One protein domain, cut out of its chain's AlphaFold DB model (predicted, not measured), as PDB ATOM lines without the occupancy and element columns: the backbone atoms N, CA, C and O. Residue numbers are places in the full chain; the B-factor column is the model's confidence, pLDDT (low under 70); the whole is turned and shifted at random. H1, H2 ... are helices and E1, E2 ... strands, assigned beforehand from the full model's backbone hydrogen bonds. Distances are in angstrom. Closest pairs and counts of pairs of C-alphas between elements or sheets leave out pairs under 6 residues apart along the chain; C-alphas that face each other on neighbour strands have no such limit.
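Overview. This is residues 79 to 97 and 104 to 238 of the 363 residues of an uncharacterized protein of Enhygromyxa salina (UniProt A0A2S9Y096). Look first for a strongly twisted sheet of five strands with H1, H2 and H3 on one face, two layers in all; the long H2 crosses it slantwise and H3 runs along its strands. H4 packs on H2 and only grazes the sheet, while H1 packs on residues 134 to 142 of H2, near the edge strand E2. You have 154 printed residues, with four named helices and five named strands in the order H1 E1 H2 E2 E3 H3 H4 E4 E5, a mixed class. The sheet's order is E2 E3 E1 E4 E5, antiparallel throughout. The whole is compact, with a radius of gyration of the C-alphas of 14.5 A and spans of 41 by 35 by 32 A.

Arrangement. Begin with the hairpin of E2, residues 161 to 168, and E3, residues 172 to 180: N 163 and O 177 are 2.8 A apart, within hydrogen-bond range. E2 bends by 52 degrees at residue 164. Beside E3 find E1, residues 117 to 123, with N 120 and O 174 at 2.8 A. Next comes E4, residues 225 to 230, with N 121 and O 227 at 2.9 A, and then its hairpin partner E5, residues 233 to 237, with N 228 and O 235 at 2.9 A. H2, residues 134 to 155, is the hub; its height over the sheet is 7.4 A, over E3 and E1 and only just not over E4, on which 2 of its C-alphas fall. The closest C-alphas of H2 and E1 are those of Ala 141 and Val 120, 5.6 A apart. H3, residues 182 to 196, runs along the strands, 3 degrees from E4 on the local plane; it touches H2 at Met 188 and Ile 148, whose C-alphas are the closest, 6.4 A apart. H4, residues 207 to 217, touches H2 at a shallow tilt of 27 degrees, opposite ways, closest at C-alphas 213 and 143, 4.9 A. H1, residues 79 to 97, touches H2 at a shallow tilt of 33 degrees, only just short of steep, closest at C-alphas 90 and 138, 6.0 A. E1, H2, E2 and E3, H3 H4, E4 are split strand-helix-strand units, a third strand between the two, with right-handed crossovers. Every O i to N i+4 pair is within hydrogen-bond range in H2 and H4, but 14 of 15 in H1 and 8 of 11 in H3.

Along the chain. Find C-alpha 79 at (-30.615, 25.151, -25.494), where H1 begins its 27.2 A. H2 runs 31.8 A from C-alpha 134 at (-25.579, 26.672, -15.636), E3 25.4 A and H3 21.0 A. E5 ends at C-alpha 237, (-25.025, 19.226, 0.728).

Size, cuts and confidence. The C-alphas of Ala 79 and Gly 156 are the two farthest apart, 41.1 A. Residues 98 to 103 are not printed, and C-alphas 97 and 104 are 11.0 A apart across this cut. No link printed whole is long. Mean pLDDT of the printed part is 71.1; look for values under 70 in 55 residues, among them 79 to 97, 104 to 116 and 158 to 171.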
ATOM      1  N   ALA A  79     -30.760  26.275 -26.429       33.34
ATOM      2  CA  ALA A  79     -30.615  25.151 -25.494       33.34
ATOM      3  C   ALA A  79     -29.396  24.266 -25.812       33.34
ATOM      4  O   ALA A  79     -28.729  23.756 -24.911       33.34
ATOM      5  N   VAL A  80     -29.064  24.102 -27.101       36.91
ATOM      6  CA  VAL A  80     -27.832  23.415 -27.510       36.91
ATOM      7  C   VAL A  80     -26.611  24.276 -27.206       36.91
ATOM      8  O   VAL A  80     -25.630  23.718 -26.734       36.91
ATOM      9  N   ALA A  81     -26.656  25.599 -27.405       42.44
ATOM     10  CA  ALA A  81     -25.559  26.479 -27.008       42.44
ATOM     11  C   ALA A  81     -25.373  26.512 -25.490       42.44
ATOM     12  O   ALA A  81     -24.235  26.498 -25.052       42.44
ATOM     13  N   ASP A  82     -26.438  26.479 -24.691       47.34
ATOM     14  CA  ASP A  82     -26.348  26.457 -23.230       47.34
ATOM     15  C   ASP A  82     -25.792  25.120 -22.741       47.34
ATOM     16  O   ASP A  82     -24.857  25.095 -21.944       47.34
ATOM     17  N   LYS A  83     -26.252  23.995 -23.306       47.59
ATOM     18  CA  LYS A  83     -25.676  22.667 -23.038       47.59
ATOM     19  C   LYS A  83     -24.219  22.560 -23.501       47.59
ATOM     20  O   LYS A  83     -23.398  21.961 -22.810       47.59
ATOM     21  N   HIS A  84     -23.882  23.146 -24.648       50.38
ATOM     22  CA  HIS A  84     -22.519  23.194 -25.179       50.38
ATOM     23  C   HIS A  84     -21.625  24.063 -24.297       50.38
ATOM     24  O   HIS A  84     -20.553  23.625 -23.907       50.38
ATOM     25  N   ARG A  85     -22.109  25.232 -23.878       50.97
ATOM     26  CA  ARG A  85     -21.416  26.158 -22.981       50.97
ATOM     27  C   ARG A  85     -21.208  25.552 -21.599       50.97
ATOM     28  O   ARG A  85     -20.141  25.741 -21.027       50.97
ATOM     29  N   ILE A  86     -22.179  24.795 -21.084       51.59
ATOM     30  CA  ILE A  86     -22.060  23.993 -19.856       51.59
ATOM     31  C   ILE A  86     -20.927  22.977 -20.001       51.59
ATOM     32  O   ILE A  86     -20.056  22.915 -19.139       51.59
ATOM     33  N   LEU A  87     -20.899  22.220 -21.101       51.91
ATOM     34  CA  LEU A  87     -19.880  21.196 -21.344       51.91
ATOM     35  C   LEU A  87     -18.491  21.792 -21.624       51.91
ATOM     36  O   LEU A  87     -17.501  21.256 -21.136       51.91
ATOM     37  N   GLU A  88     -18.397  22.913 -22.337       51.53
ATOM     38  CA  GLU A  88     -17.151  23.651 -22.582       51.53
ATOM     39  C   GLU A  88     -16.617  24.313 -21.311       51.53
ATOM     40  O   GLU A  88     -15.410  24.288 -21.062       51.53
ATOM     41  N   SER A  89     -17.502  24.871 -20.480       47.66
ATOM     42  CA  SER A  89     -17.133  25.453 -19.183       47.66
ATOM     43  C   SER A  89     -16.692  24.365 -18.210       47.66
ATOM     44  O   SER A  89     -15.704  24.549 -17.500       47.66
ATOM     45  N   PHE A  90     -17.367  23.210 -18.223       50.66
ATOM     46  CA  PHE A  90     -16.973  22.034 -17.453       50.66
ATOM     47  C   PHE A  90     -15.608  21.517 -17.920       50.66
ATOM     48  O   PHE A  90     -14.687  21.430 -17.116       50.66
ATOM     49  N   ALA A  91     -15.425  21.288 -19.224       47.56
ATOM     50  CA  ALA A  91     -14.148  20.859 -19.793       47.56
ATOM     51  C   ALA A  91     -13.019  21.842 -19.445       47.56
ATOM     52  O   ALA A  91     -11.965  21.426 -18.972       47.56
ATOM     53  N   SER A  92     -13.242  23.148 -19.595       40.12
ATOM     54  CA  SER A  92     -12.239  24.171 -19.270       40.12
ATOM     55  C   SER A  92     -11.868  24.175 -17.781       40.12
ATOM     56  O   SER A  92     -10.687  24.282 -17.445       40.12
ATOM     57  N   ALA A  93     -12.849  24.000 -16.887       38.94
ATOM     58  CA  ALA A  93     -12.620  23.896 -15.444       38.94
ATOM     59  C   ALA A  93     -11.838  22.621 -15.076       38.94
ATOM     60  O   ALA A  93     -10.874  22.686 -14.313       38.94
ATOM     61  N   THR A  94     -12.178  21.475 -15.673       41.88
ATOM     62  CA  THR A  94     -11.498  20.195 -15.418       41.88
ATOM     63  C   THR A  94     -10.075  20.162 -15.997       41.88
ATOM     64  O   THR A  94      -9.154  19.662 -15.350       41.88
ATOM     65  N   PHE A  95      -9.845  20.731 -17.188       32.66
ATOM     66  CA  PHE A  95      -8.513  20.778 -17.812       32.66
ATOM     67  C   PHE A  95      -7.541  21.726 -17.090       32.66
ATOM     68  O   PHE A  95      -6.337  21.462 -17.087       32.66
ATOM     69  N   ALA A  96      -8.031  22.781 -16.427       31.02
ATOM     70  CA  ALA A  96      -7.195  23.668 -15.612       31.02
ATOM     71  C   ALA A  96      -6.649  22.983 -14.339       31.02
ATOM     72  O   ALA A  96      -5.539  23.294 -13.903       31.02
ATOM     73  N   HIS A  97      -7.378  22.011 -13.778       36.88
ATOM     74  CA  HIS A  97      -6.984  21.285 -12.560       36.88
ATOM     75  C   HIS A  97      -6.029  20.094 -12.814       36.88
ATOM     76  O   HIS A  97      -5.421  19.567 -11.884       36.88
ATOM     77  N   GLU A 104      -8.485  10.945 -14.611       35.78
ATOM     78  CA  GLU A 104      -8.823  10.977 -16.033       35.78
ATOM     79  C   GLU A 104     -10.334  11.121 -16.237       35.78
ATOM     80  O   GLU A 104     -11.055  10.147 -16.423       35.78
ATOM     81  N   VAL A 105     -10.822  12.363 -16.263       36.66
ATOM     82  CA  VAL A 105     -12.188  12.631 -16.733       36.66
ATOM     83  C   VAL A 105     -12.234  12.451 -18.252       36.66
ATOM     84  O   VAL A 105     -11.672  13.254 -19.010       36.66
ATOM     85  N   PHE A 106     -12.886  11.380 -18.701       36.59
ATOM     86  CA  PHE A 106     -13.199  11.150 -20.109       36.59
ATOM     87  C   PHE A 106     -14.597  11.679 -20.407       36.59
ATOM     88  O   PHE A 106     -15.584  11.191 -19.863       36.59
ATOM     89  N   LEU A 107     -14.702  12.659 -21.304       38.34
ATOM     90  CA  LEU A 107     -15.988  13.080 -21.859       38.34
ATOM     91  C   LEU A 107     -16.422  12.066 -22.925       38.34
ATOM     92  O   LEU A 107     -16.317  12.318 -24.122       38.34
ATOM     93  N   SER A 108     -16.871  10.895 -22.479       37.19
ATOM     94  CA  SER A 108     -17.435   9.857 -23.342       37.19
ATOM     95  C   SER A 108     -18.958   9.852 -23.242       37.19
ATOM     96  O   SER A 108     -19.532  10.131 -22.187       37.19
ATOM     97  N   ARG A 109     -19.638   9.553 -24.356       37.75
ATOM     98  CA  ARG A 109     -21.095   9.371 -24.381       37.75
ATOM     99  C   ARG A 109     -21.433   8.170 -23.494       37.75
ATOM    100  O   ARG A 109     -21.059   7.055 -23.836       37.75
ATOM    101  N   MET A 110     -22.131   8.393 -22.381       43.78
ATOM    102  CA  MET A 110     -22.670   7.294 -21.580       43.78
ATOM    103  C   MET A 110     -23.783   6.598 -22.370       43.78
ATOM    104  O   MET A 110     -24.787   7.221 -22.734       43.78
ATOM    105  N   GLU A 111     -23.591   5.317 -22.681       44.66
ATOM    106  CA  GLU A 111     -24.658   4.465 -23.200       44.66
ATOM    107  C   GLU A 111     -25.675   4.216 -22.080       44.66
ATOM    108  O   GLU A 111     -25.303   3.971 -20.935       44.66
ATOM    109  N   HIS A 112     -26.972   4.316 -22.386       43.19
ATOM    110  CA  HIS A 112     -28.010   4.104 -21.377       43.19
ATOM    111  C   HIS A 112     -27.898   2.686 -20.787       43.19
ATOM    112  O   HIS A 112     -28.078   1.706 -21.507       43.19
ATOM    113  N   GLY A 113     -27.679   2.593 -19.469       44.44
ATOM    114  CA  GLY A 113     -28.008   1.403 -18.680       44.44
ATOM    115  C   GLY A 113     -26.881   0.426 -18.332       44.44
ATOM    116  O   GLY A 113     -27.196  -0.742 -18.117       44.44
ATOM    117  N   ARG A 114     -25.602   0.834 -18.264       50.44
ATOM    118  CA  ARG A 114     -24.521  -0.091 -17.840       50.44
ATOM    119  C   ARG A 114     -23.558   0.405 -16.764       50.44
ATOM    120  O   ARG A 114     -23.047  -0.435 -16.034       50.44
ATOM    121  N   THR A 115     -23.324   1.704 -16.626       57.09
ATOM    122  CA  THR A 115     -22.424   2.247 -15.598       57.09
ATOM    123  C   THR A 115     -23.222   2.800 -14.415       57.09
ATOM    124  O   THR A 115     -24.189   3.532 -14.637       57.09
ATOM    125  N   PRO A 116     -22.870   2.454 -13.163       60.47
ATOM    126  CA  PRO A 116     -23.445   3.108 -11.995       60.47
ATOM    127  C   PRO A 116     -23.140   4.611 -12.050       60.47
ATOM    128  O   PRO A 116     -22.051   5.016 -12.457       60.47
ATOM    129  N   GLU A 117     -24.126   5.436 -11.697       79.19
ATOM    130  CA  GLU A 117     -24.058   6.887 -11.884       79.19
ATOM    131  C   GLU A 117     -23.928   7.612 -10.538       79.19
ATOM    132  O   GLU A 117     -24.721   7.390  -9.617       79.19
ATOM    133  N   LEU A 118     -22.949   8.514 -10.455       83.12
ATOM    134  CA  LEU A 118     -22.864   9.566  -9.451       83.12
ATOM    135  C   LEU A 118     -23.543  10.814 -10.020       83.12
ATOM    136  O   LEU A 118     -23.107  11.373 -11.023       83.12
ATOM    137  N   LEU A 119     -24.613  11.263  -9.385       87.12
ATOM    138  CA  LEU A 119     -25.423  12.387  -9.828       87.12
ATOM    139  C   LEU A 119     -25.256  13.561  -8.867       87.12
ATOM    140  O   LEU A 119     -25.468  13.410  -7.671       87.12
ATOM    141  N   VAL A 120     -24.922  14.738  -9.385       88.19
ATOM    142  CA  VAL A 120     -24.954  15.999  -8.634       88.19
ATOM    143  C   VAL A 120     -26.138  16.806  -9.130       88.19
ATOM    144  O   VAL A 120     -26.200  17.125 -10.315       88.19
ATOM    145  N   GLU A 121     -27.075  17.131  -8.252       88.38
ATOM    146  CA  GLU A 121     -28.348  17.745  -8.624       88.38
ATOM    147  C   GLU A 121     -28.672  18.971  -7.767       88.38
ATOM    148  O   GLU A 121     -28.258  19.088  -6.612       88.38
ATOM    149  N   LEU A 122     -29.425  19.889  -8.368       85.56
ATOM    150  CA  LEU A 122     -30.166  20.933  -7.681       85.56
ATOM    151  C   LEU A 122     -31.652  20.581  -7.731       85.56
ATOM    152  O   LEU A 122     -32.173  20.234  -8.793       85.56
ATOM    153  N   ASP A 123     -32.319  20.692  -6.588       82.56
ATOM    154  CA  ASP A 123     -33.755  20.464  -6.423       82.56
ATOM    155  C   ASP A 123     -34.385  21.585  -5.583       82.56
ATOM    156  O   ASP A 123     -33.700  22.293  -4.846       82.56
ATOM    157  N   GLY A 124     -35.693  21.786  -5.701       82.06
ATOM    158  CA  GLY A 124     -36.439  22.782  -4.943       82.06
ATOM    159  C   GLY A 124     -37.530  23.488  -5.748       82.06
ATOM    160  O   GLY A 124     -37.736  23.225  -6.936       82.06
ATOM    161  N   PRO A 125     -38.263  24.413  -5.108       73.50
ATOM    162  CA  PRO A 125     -39.346  25.142  -5.750       73.50
ATOM    163  C   PRO A 125     -38.842  25.926  -6.966       73.50
ATOM    164  O   PRO A 125     -37.902  26.712  -6.864       73.50
ATOM    165  N   GLY A 126     -39.488  25.727  -8.116       70.81
ATOM    166  CA  GLY A 126     -39.157  26.450  -9.346       70.81
ATOM    167  C   GLY A 126     -37.855  26.012 -10.020       70.81
ATOM    168  O   GLY A 126     -37.408  26.701 -10.934       70.81
ATOM    169  N   VAL A 127     -37.251  24.893  -9.606       73.81
ATOM    170  CA  VAL A 127     -36.085  24.319 -10.287       73.81
ATOM    171  C   VAL A 127     -36.514  23.648 -11.593       73.81
ATOM    172  O   VAL A 127     -37.285  22.690 -11.602       73.81
ATOM    173  N   SER A 128     -35.993  24.157 -12.704       68.31
ATOM    174  CA  SER A 128     -36.070  23.575 -14.041       68.31
ATOM    175  C   SER A 128     -34.740  23.832 -14.765       68.31
ATOM    176  O   SER A 128     -33.969  24.695 -14.330       68.31
ATOM    177  N   PRO A 129     -34.422  23.113 -15.855       64.94
ATOM    178  CA  PRO A 129     -33.191  23.354 -16.615       64.94
ATOM    179  C   PRO A 129     -33.024  24.812 -17.063       64.94
ATOM    180  O   PRO A 129     -31.904  25.298 -17.167       64.94
ATOM    181  N   GLU A 130     -34.133  25.513 -17.305       67.31
ATOM    182  CA  GLU A 130     -34.154  26.908 -17.747       67.31
ATOM    183  C   GLU A 130     -34.000  27.914 -16.599       67.31
ATOM    184  O   GLU A 130     -33.604  29.054 -16.838       67.31
ATOM    185  N   SER A 131     -34.339  27.530 -15.364       71.69
ATOM    186  CA  SER A 131     -34.291  28.426 -14.202       71.69
ATOM    187  C   SER A 131     -32.994  28.323 -13.402       71.69
ATOM    188  O   SER A 131     -32.715  29.188 -12.568       71.69
ATOM    189  N   VAL A 132     -32.191  27.283 -13.642       72.25
ATOM    190  CA  VAL A 132     -30.930  27.055 -12.932       72.25
ATOM    191  C   VAL A 132     -29.759  27.705 -13.658       72.25
ATOM    192  O   VAL A 132     -29.546  27.502 -14.850       72.25
ATOM    193  N   ASP A 133     -28.941  28.448 -12.908       77.69
ATOM    194  CA  ASP A 133     -27.678  28.975 -13.419       77.69
ATOM    195  C   ASP A 133     -26.719  27.817 -13.741       77.69
ATOM    196  O   ASP A 133     -26.144  27.168 -12.860       77.69
ATOM    197  N   ALA A 134     -26.528  27.600 -15.041       72.06
ATOM    198  CA  ALA A 134     -25.579  26.672 -15.636       72.06
ATOM    199  C   ALA A 134     -24.186  26.717 -14.982       72.06
ATOM    200  O   ALA A 134     -23.572  25.673 -14.750       72.06
ATOM    201  N   ASN A 135     -23.686  27.911 -14.648       76.88
ATOM    202  CA  ASN A 135     -22.372  28.067 -14.029       76.88
ATOM    203  C   ASN A 135     -22.363  27.567 -12.586       76.88
ATOM    204  O   ASN A 135     -21.365  26.991 -12.149       76.88
ATOM    205  N   VAL A 136     -23.448  27.782 -11.838       81.19
ATOM    206  CA  VAL A 136     -23.577  27.272 -10.466       81.19
ATOM    207  C   VAL A 136     -23.616  25.752 -10.490       81.19
ATOM    208  O   VAL A 136     -22.846  25.128  -9.764       81.19
ATOM    209  N   LEU A 137     -24.417  25.157 -11.379       81.62
ATOM    210  CA  LEU A 137     -24.522  23.704 -11.513       81.62
ATOM    211  C   LEU A 137     -23.184  23.055 -11.914       81.62
ATOM    212  O   LEU A 137     -22.749  22.091 -11.285       81.62
ATOM    213  N   VAL A 138     -22.484  23.613 -12.909       79.50
ATOM    214  CA  VAL A 138     -21.155  23.137 -13.350       79.50
ATOM    215  C   VAL A 138     -20.128  23.222 -12.229       79.50
ATOM    216  O   VAL A 138     -19.393  22.265 -11.979       79.50
ATOM    217  N   ARG A 139     -20.074  24.360 -11.527       83.25
ATOM    218  CA  ARG A 139     -19.138  24.551 -10.414       83.25
ATOM    219  C   ARG A 139     -19.464  23.638  -9.241       83.25
ATOM    220  O   ARG A 139     -18.539  23.163  -8.593       83.25
ATOM    221  N   LEU A 140     -20.747  23.392  -8.981       87.44
ATOM    222  CA  LEU A 140     -21.198  22.500  -7.919       87.44
ATOM    223  C   LEU A 140     -20.766  21.067  -8.220       87.44
ATOM    224  O   LEU A 140     -20.148  20.431  -7.370       87.44
ATOM    225  N   ALA A 141     -21.014  20.593  -9.442       85.88
ATOM    226  CA  ALA A 141     -20.602  19.266  -9.877       85.88
ATOM    227  C   ALA A 141     -19.078  19.095  -9.832       85.88
ATOM    228  O   ALA A 141     -18.584  18.146  -9.227       85.88
ATOM    229  N   SER A 142     -18.328  20.056 -10.383       83.19
ATOM    230  CA  SER A 142     -16.861  20.029 -10.369       83.19
ATOM    231  C   SER A 142     -16.293  20.027  -8.947       83.19
ATOM    232  O   SER A 142     -15.410  19.229  -8.650       83.19
ATOM    233  N   ALA A 143     -16.790  20.898  -8.063       85.75
ATOM    234  CA  ALA A 143     -16.286  20.996  -6.695       85.75
ATOM    235  C   ALA A 143     -16.689  19.789  -5.831       85.75
ATOM    236  O   ALA A 143     -15.939  19.404  -4.934       85.75
ATOM    237  N   SER A 144     -17.845  19.176  -6.106       90.06
ATOM    238  CA  SER A 144     -18.283  17.943  -5.437       90.06
ATOM    239  C   SER A 144     -17.366  16.782  -5.800       90.06
ATOM    240  O   SER A 144     -16.839  16.127  -4.909       90.06
ATOM    241  N   VAL A 145     -17.104  16.589  -7.096       87.19
ATOM    242  CA  VAL A 145     -16.186  15.554  -7.587       87.19
ATOM    243  C   VAL A 145     -14.772  15.759  -7.048       87.19
ATOM    244  O   VAL A 145     -14.192  14.822  -6.515       87.19
ATOM    245  N   GLU A 146     -14.237  16.983  -7.112       85.88
ATOM    246  CA  GLU A 146     -12.902  17.289  -6.577       85.88
ATOM    247  C   GLU A 146     -12.820  17.018  -5.068       85.88
ATOM    248  O   GLU A 146     -11.823  16.496  -4.577       85.88
ATOM    249  N   SER A 147     -13.873  17.345  -4.314       88.62
ATOM    250  CA  SER A 147     -13.904  17.064  -2.877       88.62
ATOM    251  C   SER A 147     -13.936  15.564  -2.594       88.62
ATOM    252  O   SER A 147     -13.210  15.110  -1.718       88.62
ATOM    253  N   ILE A 148     -14.733  14.791  -3.338       89.38
ATOM    254  CA  ILE A 148     -14.804  13.327  -3.202       89.38
ATOM    255  C   ILE A 148     -13.447  12.694  -3.521       89.38
ATOM    256  O   ILE A 148     -12.947  11.912  -2.719       89.38
ATOM    257  N   ASP A 149     -12.820  13.089  -4.630       84.69
ATOM    258  CA  ASP A 149     -11.491  12.629  -5.054       84.69
ATOM    259  C   ASP A 149     -10.433  12.878  -3.965       84.69
ATOM    260  O   ASP A 149      -9.739  11.962  -3.525       84.69
ATOM    261  N   ARG A 150     -10.402  14.091  -3.396       84.56
ATOM    262  CA  ARG A 150      -9.474  14.414  -2.301       84.56
ATOM    263  C   ARG A 150      -9.762  13.677  -0.999       84.56
ATOM    264  O   ARG A 150      -8.838  13.449  -0.217       84.56
ATOM    265  N   LEU A 151     -11.021  13.344  -0.727       85.75
ATOM    266  CA  LEU A 151     -11.386  12.539   0.435       85.75
ATOM    267  C   LEU A 151     -10.963  11.079   0.248       85.75
ATOM    268  O   LEU A 151     -10.416  10.500   1.186       85.75
ATOM    269  N   LEU A 152     -11.140  10.519  -0.952       84.12
ATOM    270  CA  LEU A 152     -10.665   9.181  -1.317       84.12
ATOM    271  C   LEU A 152      -9.141   9.080  -1.164       84.12
ATOM    272  O   LEU A 152      -8.657   8.220  -0.421       84.12
ATOM    273  N   ASP A 153      -8.404  10.027  -1.760       81.38
ATOM    274  CA  ASP A 153      -6.945  10.148  -1.638       81.38
ATOM    275  C   ASP A 153      -6.504  10.148  -0.166       81.38
ATOM    276  O   ASP A 153      -5.612   9.405   0.248       81.38
ATOM    277  N   ALA A 154      -7.149  10.980   0.660       80.06
ATOM    278  CA  ALA A 154      -6.791  11.136   2.067       80.06
ATOM    279  C   ALA A 154      -7.064   9.881   2.912       80.06
ATOM    280  O   ALA A 154      -6.500   9.733   4.000       80.06
ATOM    281  N   ARG A 155      -7.929   8.985   2.431       79.31
ATOM    282  CA  ARG A 155      -8.231   7.694   3.057       79.31
ATOM    283  C   ARG A 155      -7.355   6.558   2.533       79.31
ATOM    284  O   ARG A 155      -7.426   5.460   3.075       79.31
ATOM    285  N   GLY A 156      -6.500   6.829   1.546       76.38
ATOM    286  CA  GLY A 156      -5.683   5.812   0.888       76.38
ATOM    287  C   GLY A 156      -6.504   4.885  -0.005       76.38
ATOM    288  O   GLY A 156      -6.060   3.775  -0.294       76.38
ATOM    289  N   TYR A 157      -7.699   5.321  -0.411       74.38
ATOM    290  CA  TYR A 157      -8.468   4.630  -1.432       74.38
ATOM    291  C   TYR A 157      -7.821   4.848  -2.805       74.38
ATOM    292  O   TYR A 157      -7.121   5.835  -3.030       74.38
ATOM    293  N   GLY A 158      -7.993   3.872  -3.698       62.09
ATOM    294  CA  GLY A 158      -7.474   3.961  -5.061       62.09
ATOM    295  C   GLY A 158      -8.199   5.041  -5.874       62.09
ATOM    296  O   GLY A 158      -9.262   5.513  -5.463       62.09
ATOM    297  N   PRO A 159      -7.652   5.436  -7.036       60.16
ATOM    298  CA  PRO A 159      -8.293   6.432  -7.884       60.16
ATOM    299  C   PRO A 159      -9.677   5.937  -8.316       60.16
ATOM    300  O   PRO A 159      -9.803   4.880  -8.932       60.16
ATOM    301  N   THR A 160     -10.724   6.707  -8.012       61.81
ATOM    302  CA  THR A 160     -12.057   6.446  -8.567       61.81
ATOM    303  C   THR A 160     -12.118   7.019  -9.970       61.81
ATOM    304  O   THR A 160     -11.922   8.218 -10.187       61.81
ATOM    305  N   ARG A 161     -12.410   6.165 -10.949       64.44
ATOM    306  CA  ARG A 161     -12.497   6.593 -12.341       64.44
ATOM    307  C   ARG A 161     -13.921   7.040 -12.664       64.44
ATOM    308  O   ARG A 161     -14.822   6.220 -12.824       64.44
ATOM    309  N   LEU A 162     -14.099   8.356 -12.772       64.00
ATOM    310  CA  LEU A 162     -15.346   8.974 -13.217       64.00
ATOM    311  C   LEU A 162     -15.336   9.185 -14.737       64.00
ATOM    312  O   LEU A 162     -14.432   9.827 -15.279       64.00
ATOM    313  N   VAL A 163     -16.353   8.671 -15.429       59.91
ATOM    314  CA  VAL A 163     -16.449   8.673 -16.894       59.91
ATOM    315  C   VAL A 163     -17.769   9.244 -17.378       59.91
ATOM    316  O   VAL A 163     -18.844   8.840 -16.963       59.91
ATOM    317  N   GLY A 164     -17.690  10.147 -18.350       53.91
ATOM    318  CA  GLY A 164     -18.854  10.738 -18.993       53.91
ATOM    319  C   GLY A 164     -19.514  11.829 -18.156       53.91
ATOM    320  O   GLY A 164     -19.381  11.891 -16.937       53.91
ATOM    321  N   VAL A 165     -20.207  12.731 -18.850       60.31
ATOM    322  CA  VAL A 165     -20.989  13.812 -18.248       60.31
ATOM    323  C   VAL A 165     -22.328  13.884 -18.966       60.31
ATOM    324  O   VAL A 165     -22.365  14.054 -20.189       60.31
ATOM    325  N   ARG A 166     -23.437  13.773 -18.230       62.72
ATOM    326  CA  ARG A 166     -24.784  13.939 -18.798       62.72
ATOM    327  C   ARG A 166     -25.634  14.892 -17.965       62.72
ATOM    328  O   ARG A 166     -25.774  14.722 -16.760       62.72
ATOM    329  N   VAL A 167     -26.260  15.843 -18.660       60.09
ATOM    330  CA  VAL A 167     -27.292  16.734 -18.112       60.09
ATOM    331  C   VAL A 167     -28.663  16.065 -18.239       60.09
ATOM    332  O   VAL A 167     -28.987  15.541 -19.314       60.09
ATOM    333  N   ILE A 168     -29.453  16.060 -17.164       62.56
ATOM    334  CA  ILE A 168     -30.798  15.462 -17.128       62.56
ATOM    335  C   ILE A 168     -31.852  16.581 -17.155       62.56
ATOM    336  O   ILE A 168     -31.886  17.418 -16.276       62.56
ATOM    337  N   ASP A 169     -32.750  16.598 -18.143       49.91
ATOM    338  CA  ASP A 169     -33.712  17.706 -18.369       49.91
ATOM    339  C   ASP A 169     -34.866  17.802 -17.342       49.91
ATOM    340  O   ASP A 169     -35.730  18.665 -17.450       49.91
ATOM    341  N   LYS A 170     -34.942  16.901 -16.356       49.22
ATOM    342  CA  LYS A 170     -36.029  16.891 -15.353       49.22
ATOM    343  C   LYS A 170     -35.619  17.434 -13.984       49.22
ATOM    344  O   LYS A 170     -36.485  17.858 -13.230       49.22
ATOM    345  N   CYS A 171     -34.323  17.419 -13.691       55.75
ATOM    346  CA  CYS A 171     -33.704  17.903 -12.462       55.75
ATOM    347  C   CYS A 171     -32.414  18.570 -12.917       55.75
ATOM    348  O   CYS A 171     -31.692  17.943 -13.684       55.75
ATOM    349  N   ALA A 172     -32.111  19.801 -12.510       72.06
ATOM    350  CA  ALA A 172     -30.876  20.451 -12.937       72.06
ATOM    351  C   ALA A 172     -29.676  19.691 -12.352       72.06
ATOM    352  O   ALA A 172     -29.256  19.929 -11.224       72.06
ATOM    353  N   ALA A 173     -29.195  18.704 -13.104       77.81
ATOM    354  CA  ALA A 173     -28.336  17.659 -12.589       77.81
ATOM    355  C   ALA A 173     -27.292  17.244 -13.616       77.81
ATOM    356  O   ALA A 173     -27.553  17.207 -14.822       77.81
ATOM    357  N   ILE A 174     -26.111  16.911 -13.108       79.50
ATOM    358  CA  ILE A 174     -24.956  16.436 -13.853       79.50
ATOM    359  C   ILE A 174     -24.626  15.036 -13.343       79.50
ATOM    360  O   ILE A 174     -24.366  14.849 -12.158       79.50
ATOM    361  N   SER A 175     -24.653  14.055 -14.239       79.94
ATOM    362  CA  SER A 175     -24.304  12.658 -13.950       79.94
ATOM    363  C   SER A 175     -22.909  12.325 -14.453       79.94
ATOM    364  O   SER A 175     -22.528  12.746 -15.549       79.94
ATOM    365  N   PHE A 176     -22.197  11.537 -13.656       80.19
ATOM    366  CA  PHE A 176     -20.901  10.938 -13.931       80.19
ATOM    367  C   PHE A 176     -21.055   9.422 -13.866       80.19
ATOM    368  O   PHE A 176     -21.632   8.904 -12.914       80.19
ATOM    369  N   GLY A 177     -20.549   8.701 -14.855       72.88
ATOM    370  CA  GLY A 177     -20.384   7.254 -14.761       72.88
ATOM    371  C   GLY A 177     -19.252   6.912 -13.806       72.88
ATOM    372  O   GLY A 177     -18.285   7.662 -13.693       72.88
ATOM    373  N   VAL A 178     -19.378   5.786 -13.120       73.75
ATOM    374  CA  VAL A 178     -18.354   5.250 -12.224       73.75
ATOM    375  C   VAL A 178     -17.869   3.929 -12.814       73.75
ATOM    376  O   VAL A 178     -18.648   2.981 -12.914       73.75
ATOM    377  N   ASP A 179     -16.603   3.879 -13.223       65.94
ATOM    378  CA  ASP A 179     -16.004   2.680 -13.827       65.94
ATOM    379  C   ASP A 179     -15.484   1.699 -12.758       65.94
ATOM    380  O   ASP A 179     -15.644   0.490 -12.902       65.94
ATOM    381  N   GLU A 180     -14.878   2.210 -11.680       63.06
ATOM    382  CA  GLU A 180     -14.264   1.431 -10.591       63.06
ATOM    383  C   GLU A 180     -14.408   2.167  -9.246       63.06
ATOM    384  O   GLU A 180     -14.483   3.396  -9.226       63.06
ATOM    385  N   GLY A 181     -14.424   1.433  -8.123       67.94
ATOM    386  CA  GLY A 181     -14.437   2.011  -6.768       67.94
ATOM    387  C   GLY A 181     -15.811   2.457  -6.259       67.94
ATOM    388  O   GLY A 181     -15.899   3.304  -5.370       67.94
ATOM    389  N   LEU A 182     -16.900   1.900  -6.800       73.75
ATOM    390  CA  LEU A 182     -18.269   2.257  -6.410       73.75
ATOM    391  C   LEU A 182     -18.515   2.081  -4.903       73.75
ATOM    392  O   LEU A 182     -19.115   2.944  -4.266       73.75
ATOM    393  N   GLU A 183     -18.016   0.988  -4.328       75.56
ATOM    394  CA  GLU A 183     -18.144   0.655  -2.906       75.56
ATOM    395  C   GLU A 183     -17.430   1.652  -1.980       75.56
ATOM    396  O   GLU A 183     -17.740   1.742  -0.793       75.56
ATOM    397  N   GLN A 184     -16.488   2.428  -2.521       80.12
ATOM    398  CA  GLN A 184     -15.745   3.452  -1.787       80.12
ATOM    399  C   GLN A 184     -16.472   4.800  -1.828       80.12
ATOM    400  O   GLN A 184     -16.273   5.629  -0.943       80.12
ATOM    401  N   LEU A 185     -17.341   5.030  -2.818       79.25
ATOM    402  CA  LEU A 185     -18.043   6.302  -2.984       79.25
ATOM    403  C   LEU A 185     -19.126   6.524  -1.930       79.25
ATOM    404  O   LEU A 185     -19.248   7.636  -1.426       79.25
ATOM    405  N   GLU A 186     -19.877   5.491  -1.556       78.19
ATOM    406  CA  GLU A 186     -20.953   5.603  -0.565       78.19
ATOM    407  C   GLU A 186     -20.475   6.156   0.799       78.19
ATOM    408  O   GLU A 186     -20.977   7.205   1.218       78.19
ATOM    409  N   PRO A 187     -19.448   5.587   1.469       76.81
ATOM    410  CA  PRO A 187     -18.931   6.172   2.709       76.81
ATOM    411  C   PRO A 187     -18.298   7.559   2.500       76.81
ATOM    412  O   PRO A 187     -18.242   8.359   3.440       76.81
ATOM    413  N   MET A 188     -17.835   7.875   1.285       86.56
ATOM    414  CA  MET A 188     -17.296   9.198   0.957       86.56
ATOM    415  C   MET A 188     -18.373  10.256   0.754       86.56
ATOM    416  O   MET A 188     -18.117  11.414   1.073       86.56
ATOM    417  N   LEU A 189     -19.574   9.893   0.304       86.75
ATOM    418  CA  LEU A 189     -20.706  10.819   0.238       86.75
ATOM    419  C   LEU A 189     -21.134  11.278   1.635       86.75
ATOM    420  O   LEU A 189     -21.322  12.476   1.864       86.75
ATOM    421  N   GLU A 190     -21.199  10.355   2.594       80.50
ATOM    422  CA  GLU A 190     -21.471  10.708   3.989       80.50
ATOM    423  C   GLU A 190     -20.335  11.529   4.606       80.50
ATOM    424  O   GLU A 190     -20.578  12.539   5.272       80.50
ATOM    425  N   GLU A 191     -19.075  11.162   4.351       83.38
ATOM    426  CA  GLU A 191     -17.943  11.969   4.802       83.38
ATOM    427  C   GLU A 191     -17.982  13.382   4.203       83.38
ATOM    428  O   GLU A 191     -17.815  14.347   4.953       83.38
ATOM    429  N   LEU A 192     -18.270  13.510   2.904       90.44
ATOM    430  CA  LEU A 192     -18.428  14.781   2.202       90.44
ATOM    431  C   LEU A 192     -19.483  15.657   2.880       90.44
ATOM    432  O   LEU A 192     -19.212  16.820   3.186       90.44
ATOM    433  N   ARG A 193     -20.663  15.095   3.167       87.88
ATOM    434  CA  ARG A 193     -21.750  15.795   3.867       87.88
ATOM    435  C   ARG A 193     -21.275  16.357   5.205       87.88
ATOM    436  O   ARG A 193     -21.481  17.538   5.492       87.88
ATOM    437  N   LEU A 194     -20.602  15.532   6.007       80.94
ATOM    438  CA  LEU A 194     -20.127  15.916   7.337       80.94
ATOM    439  C   LEU A 194     -19.014  16.966   7.285       80.94
ATOM    440  O   LEU A 194     -19.019  17.895   8.097       80.94
ATOM    441  N   VAL A 195     -18.065  16.852   6.351       84.31
ATOM    442  CA  VAL A 195     -16.992  17.848   6.227       84.31
ATOM    443  C   VAL A 195     -17.533  19.162   5.680       84.31
ATOM    444  O   VAL A 195     -17.221  20.210   6.236       84.31
ATOM    445  N   VAL A 196     -18.412  19.152   4.673       87.75
ATOM    446  CA  VAL A 196     -19.027  20.373   4.118       87.75
ATOM    447  C   VAL A 196     -19.809  21.132   5.187       87.75
ATOM    448  O   VAL A 196     -19.641  22.348   5.300       87.75
ATOM    449  N   ALA A 197     -20.568  20.411   6.016       79.38
ATOM    450  CA  ALA A 197     -21.332  20.959   7.136       79.38
ATOM    451  C   ALA A 197     -20.467  21.403   8.335       79.38
ATOM    452  O   ALA A 197     -21.008  21.841   9.347       79.38
ATOM    453  N   CYS A 198     -19.137  21.287   8.243       75.75
ATOM    454  CA  CYS A 198     -18.193  21.561   9.333       75.75
ATOM    455  C   CYS A 198     -18.422  20.696  10.589       75.75
ATOM    456  O   CYS A 198     -17.995  21.069  11.678       75.75
ATOM    457  N   VAL A 199     -19.074  19.539  10.445       67.88
ATOM    458  CA  VAL A 199     -19.299  18.568  11.531       67.88
ATOM    459  C   VAL A 199     -18.066  17.684  11.728       67.88
ATOM    460  O   VAL A 199     -17.726  17.321  12.852       67.88
ATOM    461  N   LYS A 200     -17.373  17.356  10.632       67.75
ATOM    462  CA  LYS A 200     -16.130  16.575  10.620       67.75
ATOM    463  C   LYS A 200     -14.975  17.451  10.120       67.75
ATOM    464  O   LYS A 200     -15.173  18.225   9.180       67.75
ATOM    465  N   PRO A 201     -13.768  17.360  10.709       60.94
ATOM    466  CA  PRO A 201     -12.610  18.074  10.190       60.94
ATOM    467  C   PRO A 201     -12.259  17.572   8.793       60.94
ATOM    468  O   PRO A 201     -12.364  16.381   8.495       60.94
ATOM    469  N   VAL A 202     -11.806  18.492   7.949       76.88
ATOM    470  CA  VAL A 202     -11.383  18.146   6.597       76.88
ATOM    471  C   VAL A 202     -10.052  17.384   6.673       76.88
ATOM    472  O   VAL A 202      -9.109  17.890   7.291       76.88
ATOM    473  N   PRO A 203      -9.939  16.189   6.065       75.44
ATOM    474  CA  PRO A 203      -8.674  15.468   5.988       75.44
ATOM    475  C   PRO A 203      -7.556  16.308   5.354       75.44
ATOM    476  O   PRO A 203      -7.799  17.188   4.518       75.44
ATOM    477  N   ARG A 204      -6.303  16.039   5.743       73.88
ATOM    478  CA  ARG A 204      -5.138  16.739   5.177       73.88
ATOM    479  C   ARG A 204      -5.125  16.573   3.655       73.88
ATOM    480  O   ARG A 204      -5.273  15.468   3.158       73.88
ATOM    481  N   GLY A 205      -4.939  17.679   2.934       75.12
ATOM    482  CA  GLY A 205      -4.940  17.702   1.466       75.12
ATOM    483  C   GLY A 205      -6.307  17.964   0.821       75.12
ATOM    484  O   GLY A 205      -6.338  18.420  -0.317       75.12
ATOM    485  N   ALA A 206      -7.420  17.796   1.549       82.19
ATOM    486  CA  ALA A 206      -8.772  18.029   1.025       82.19
ATOM    487  C   ALA A 206      -9.344  19.429   1.338       82.19
ATOM    488  O   ALA A 206     -10.380  19.806   0.798       82.19
ATOM    489  N   GLY A 207      -8.662  20.223   2.176       78.62
ATOM    490  CA  GLY A 207      -9.131  21.535   2.659       78.62
ATOM    491  C   GLY A 207      -9.600  22.480   1.552       78.62
ATOM    492  O   GLY A 207     -10.749  22.909   1.549       78.62
ATOM    493  N   ALA A 208      -8.731  22.743   0.571       76.12
ATOM    494  CA  ALA A 208      -9.027  23.675  -0.515       76.12
ATOM    495  C   ALA A 208     -10.217  23.229  -1.385       76.12
ATOM    496  O   ALA A 208     -11.021  24.066  -1.793       76.12
ATOM    497  N   ALA A 209     -10.351  21.922  -1.632       82.81
ATOM    498  CA  ALA A 209     -11.456  21.364  -2.409       82.81
ATOM    499  C   ALA A 209     -12.793  21.537  -1.667       82.81
ATOM    500  O   ALA A 209     -13.751  22.077  -2.225       82.81
ATOM    501  N   VAL A 210     -12.826  21.194  -0.374       86.69
ATOM    502  CA  VAL A 210     -14.025  21.351   0.465       86.69
ATOM    503  C   VAL A 210     -14.402  22.828   0.637       86.69
ATOM    504  O   VAL A 210     -15.584  23.173   0.592       86.69
ATOM    505  N   ASP A 211     -13.430  23.728   0.787       82.69
ATOM    506  CA  ASP A 211     -13.692  25.170   0.891       82.69
ATOM    507  C   ASP A 211     -14.237  25.765  -0.411       82.69
ATOM    508  O   ASP A 211     -15.150  26.602  -0.379       82.69
ATOM    509  N   ASN A 212     -13.740  25.299  -1.560       85.50
ATOM    510  CA  ASN A 212     -14.297  25.649  -2.862       85.50
ATOM    511  C   ASN A 212     -15.755  25.176  -2.977       85.50
ATOM    512  O   ASN A 212     -16.630  25.975  -3.321       85.50
ATOM    513  N   LEU A 213     -16.047  23.928  -2.596       91.19
ATOM    514  CA  LEU A 213     -17.411  23.396  -2.585       91.19
ATOM    515  C   LEU A 213     -18.342  24.210  -1.676       91.19
ATOM    516  O   LEU A 213     -19.419  24.619  -2.109       91.19
ATOM    517  N   ARG A 214     -17.911  24.549  -0.454       88.50
ATOM    518  CA  ARG A 214     -18.672  25.433   0.450       88.50
ATOM    519  C   ARG A 214     -18.942  26.803  -0.177       88.50
ATOM    520  O   ARG A 214     -20.040  27.336  -0.040       88.50
ATOM    521  N   SER A 215     -17.959  27.382  -0.870       86.69
ATOM    522  CA  SER A 215     -18.101  28.667  -1.570       86.69
ATOM    523  C   SER A 215     -19.135  28.610  -2.696       86.69
ATOM    524  O   SER A 215     -19.882  29.569  -2.895       86.69
ATOM    525  N   VAL A 216     -19.213  27.487  -3.416       88.62
ATOM    526  CA  VAL A 216     -20.232  27.269  -4.452       88.62
ATOM    527  C   VAL A 216     -21.613  27.057  -3.835       88.62
ATOM    528  O   VAL A 216     -22.567  27.683  -4.283       88.62
ATOM    529  N   LEU A 217     -21.720  26.256  -2.772       90.19
ATOM    530  CA  LEU A 217     -22.984  25.998  -2.077       90.19
ATOM    531  C   LEU A 217     -23.634  27.272  -1.522       90.19
ATOM    532  O   LEU A 217     -24.851  27.394  -1.547       90.19
ATOM    533  N   ARG A 218     -22.844  28.264  -1.093       87.19
ATOM    534  CA  ARG A 218     -23.368  29.580  -0.669       87.19
ATOM    535  C   ARG A 218     -23.989  30.403  -1.801       87.19
ATOM    536  O   ARG A 218     -24.641  31.401  -1.526       87.19
ATOM    537  N   LYS A 219     -23.749  30.029  -3.059       87.56
ATOM    538  CA  LYS A 219     -24.333  30.678  -4.242       87.56
ATOM    539  C   LYS A 219     -25.595  29.972  -4.726       87.56
ATOM    540  O   LYS A 219     -26.221  30.459  -5.662       87.56
ATOM    541  N   VAL A 220     -25.944  28.833  -4.124       85.94
ATOM    542  CA  VAL A 220     -27.208  28.153  -4.400       85.94
ATOM    543  C   VAL A 220     -28.345  29.034  -3.858       85.94
ATOM    544  O   VAL A 220     -28.278  29.430  -2.692       85.94
ATOM    545  N   PRO A 221     -29.351  29.386  -4.681       82.12
ATOM    546  CA  PRO A 221     -30.464  30.233  -4.262       82.12
ATOM    547  C   PRO A 221     -31.215  29.695  -3.040       82.12
ATOM    548  O   PRO A 221     -31.374  28.485  -2.870       82.12
ATOM    549  N   GLU A 222     -31.738  30.603  -2.211       78.44
ATOM    550  CA  GLU A 222     -32.572  30.227  -1.069       78.44
ATOM    551  C   GLU A 222     -33.798  29.419  -1.522       78.44
ATOM    552  O   GLU A 222     -34.469  29.753  -2.497       78.44
ATOM    553  N   GLY A 223     -34.081  28.325  -0.812       77.81
ATOM    554  CA  GLY A 223     -35.152  27.387  -1.157       77.81
ATOM    555  C   GLY A 223     -34.735  26.264  -2.111       77.81
ATOM    556  O   GLY A 223     -35.434  25.251  -2.158       77.81
ATOM    557  N   GLN A 224     -33.593  26.385  -2.797       85.50
ATOM    558  CA  GLN A 224     -32.989  25.285  -3.553       85.50
ATOM    559  C   GLN A 224     -32.056  24.453  -2.663       85.50
ATOM    560  O   GLN A 224     -31.514  24.930  -1.663       85.50
ATOM    561  N   ARG A 225     -31.885  23.184  -3.021       86.62
ATOM    562  CA  ARG A 225     -31.078  22.189  -2.315       86.62
ATOM    563  C   ARG A 225     -30.121  21.544  -3.298       86.62
ATOM    564  O   ARG A 225     -30.526  21.166  -4.391       86.62
ATOM    565  N   ALA A 226     -28.865  21.423  -2.896       90.12
ATOM    566  CA  ALA A 226     -27.865  20.664  -3.625       90.12
ATOM    567  C   ALA A 226     -27.776  19.260  -3.029       90.12
ATOM    568  O   ALA A 226     -27.647  19.126  -1.812       90.12
ATOM    569  N   SER A 227     -27.787  18.228  -3.861       90.50
ATOM    570  CA  SER A 227     -27.561  16.851  -3.423       90.50
ATOM    571  C   SER A 227     -26.584  16.122  -4.331       90.50
ATOM    572  O   SER A 227     -26.423  16.438  -5.512       90.50
ATOM    573  N   VAL A 228     -25.912  15.136  -3.744       90.06
ATOM    574  CA  VAL A 228     -25.138  14.136  -4.470       90.06
ATOM    575  C   VAL A 228     -25.814  12.793  -4.252       90.06
ATOM    576  O   VAL A 228     -26.119  12.420  -3.121       90.06
ATOM    577  N   ARG A 229     -26.083  12.080  -5.340       85.62
ATOM    578  CA  ARG A 229     -26.767  10.795  -5.349       85.62
ATOM    579  C   ARG A 229     -25.870   9.740  -5.976       85.62
ATOM    580  O   ARG A 229     -25.289   9.969  -7.030       85.62
ATOM    581  N   LEU A 230     -25.811   8.576  -5.352       84.75
ATOM    582  CA  LEU A 230     -25.223   7.364  -5.904       84.75
ATOM    583  C   LEU A 230     -26.294   6.277  -5.845       84.75
ATOM    584  O   LEU A 230     -26.639   5.799  -4.768       84.75
ATOM    585  N   HIS A 231     -26.852   5.911  -6.997       78.69
ATOM    586  CA  HIS A 231     -27.998   4.997  -7.061       78.69
ATOM    587  C   HIS A 231     -29.190   5.488  -6.202       78.69
ATOM    588  O   HIS A 231     -29.749   6.543  -6.501       78.69
ATOM    589  N   GLU A 232     -29.576   4.762  -5.148       74.94
ATOM    590  CA  GLU A 232     -30.639   5.148  -4.204       74.94
ATOM    591  C   GLU A 232     -30.132   5.996  -3.024       74.94
ATOM    592  O   GLU A 232     -30.929   6.621  -2.324       74.94
ATOM    593  N   HIS A 233     -28.816   6.056  -2.806       74.25
ATOM    594  CA  HIS A 233     -28.221   6.802  -1.703       74.25
ATOM    595  C   HIS A 233     -28.124   8.289  -2.059       74.25
ATOM    596  O   HIS A 233     -27.498   8.650  -3.056       74.25
ATOM    597  N   VAL A 234     -28.736   9.164  -1.257       85.06
ATOM    598  CA  VAL A 234     -28.798  10.615  -1.507       85.06
ATOM    599  C   VAL A 234     -28.287  11.375  -0.292       85.06
ATOM    600  O   VAL A 234     -28.856  11.261   0.792       85.06
ATOM    601  N   VAL A 235     -27.277  12.222  -0.497       85.50
ATOM    602  CA  VAL A 235     -26.783  13.154   0.522       85.50
ATOM    603  C   VAL A 235     -27.069  14.596   0.121       85.50
ATOM    604  O   VAL A 235     -26.649  15.065  -0.936       85.50
ATOM    605  N   GLU A 236     -27.782  15.328   0.978       90.19
ATOM    606  CA  GLU A 236     -27.964  16.772   0.821       90.19
ATOM    607  C   GLU A 236     -26.697  17.504   1.287       90.19
ATOM    608  O   GLU A 236     -26.210  17.301   2.404       90.19
ATOM    609  N   LEU A 237     -26.167  18.377   0.432       89.81
ATOM    610  CA  LEU A 237     -25.025  19.226   0.728       89.81
ATOM    611  C   LEU A 237     -25.505  20.607   1.163       89.81
ATOM    612  O   LEU A 237     -26.104  21.355   0.391       89.81
ATOM    613  N   ARG A 238     -25.169  20.987   2.396       84.75
ATOM    614  CA  ARG A 238     -25.472  22.314   2.934       84.75
ATOM    615  C   ARG A 238     -24.217  22.944   3.521       84.75
ATOM    616  O   ARG A 238     -23.659  22.447   4.496       84.75
TER     617      ARG A 238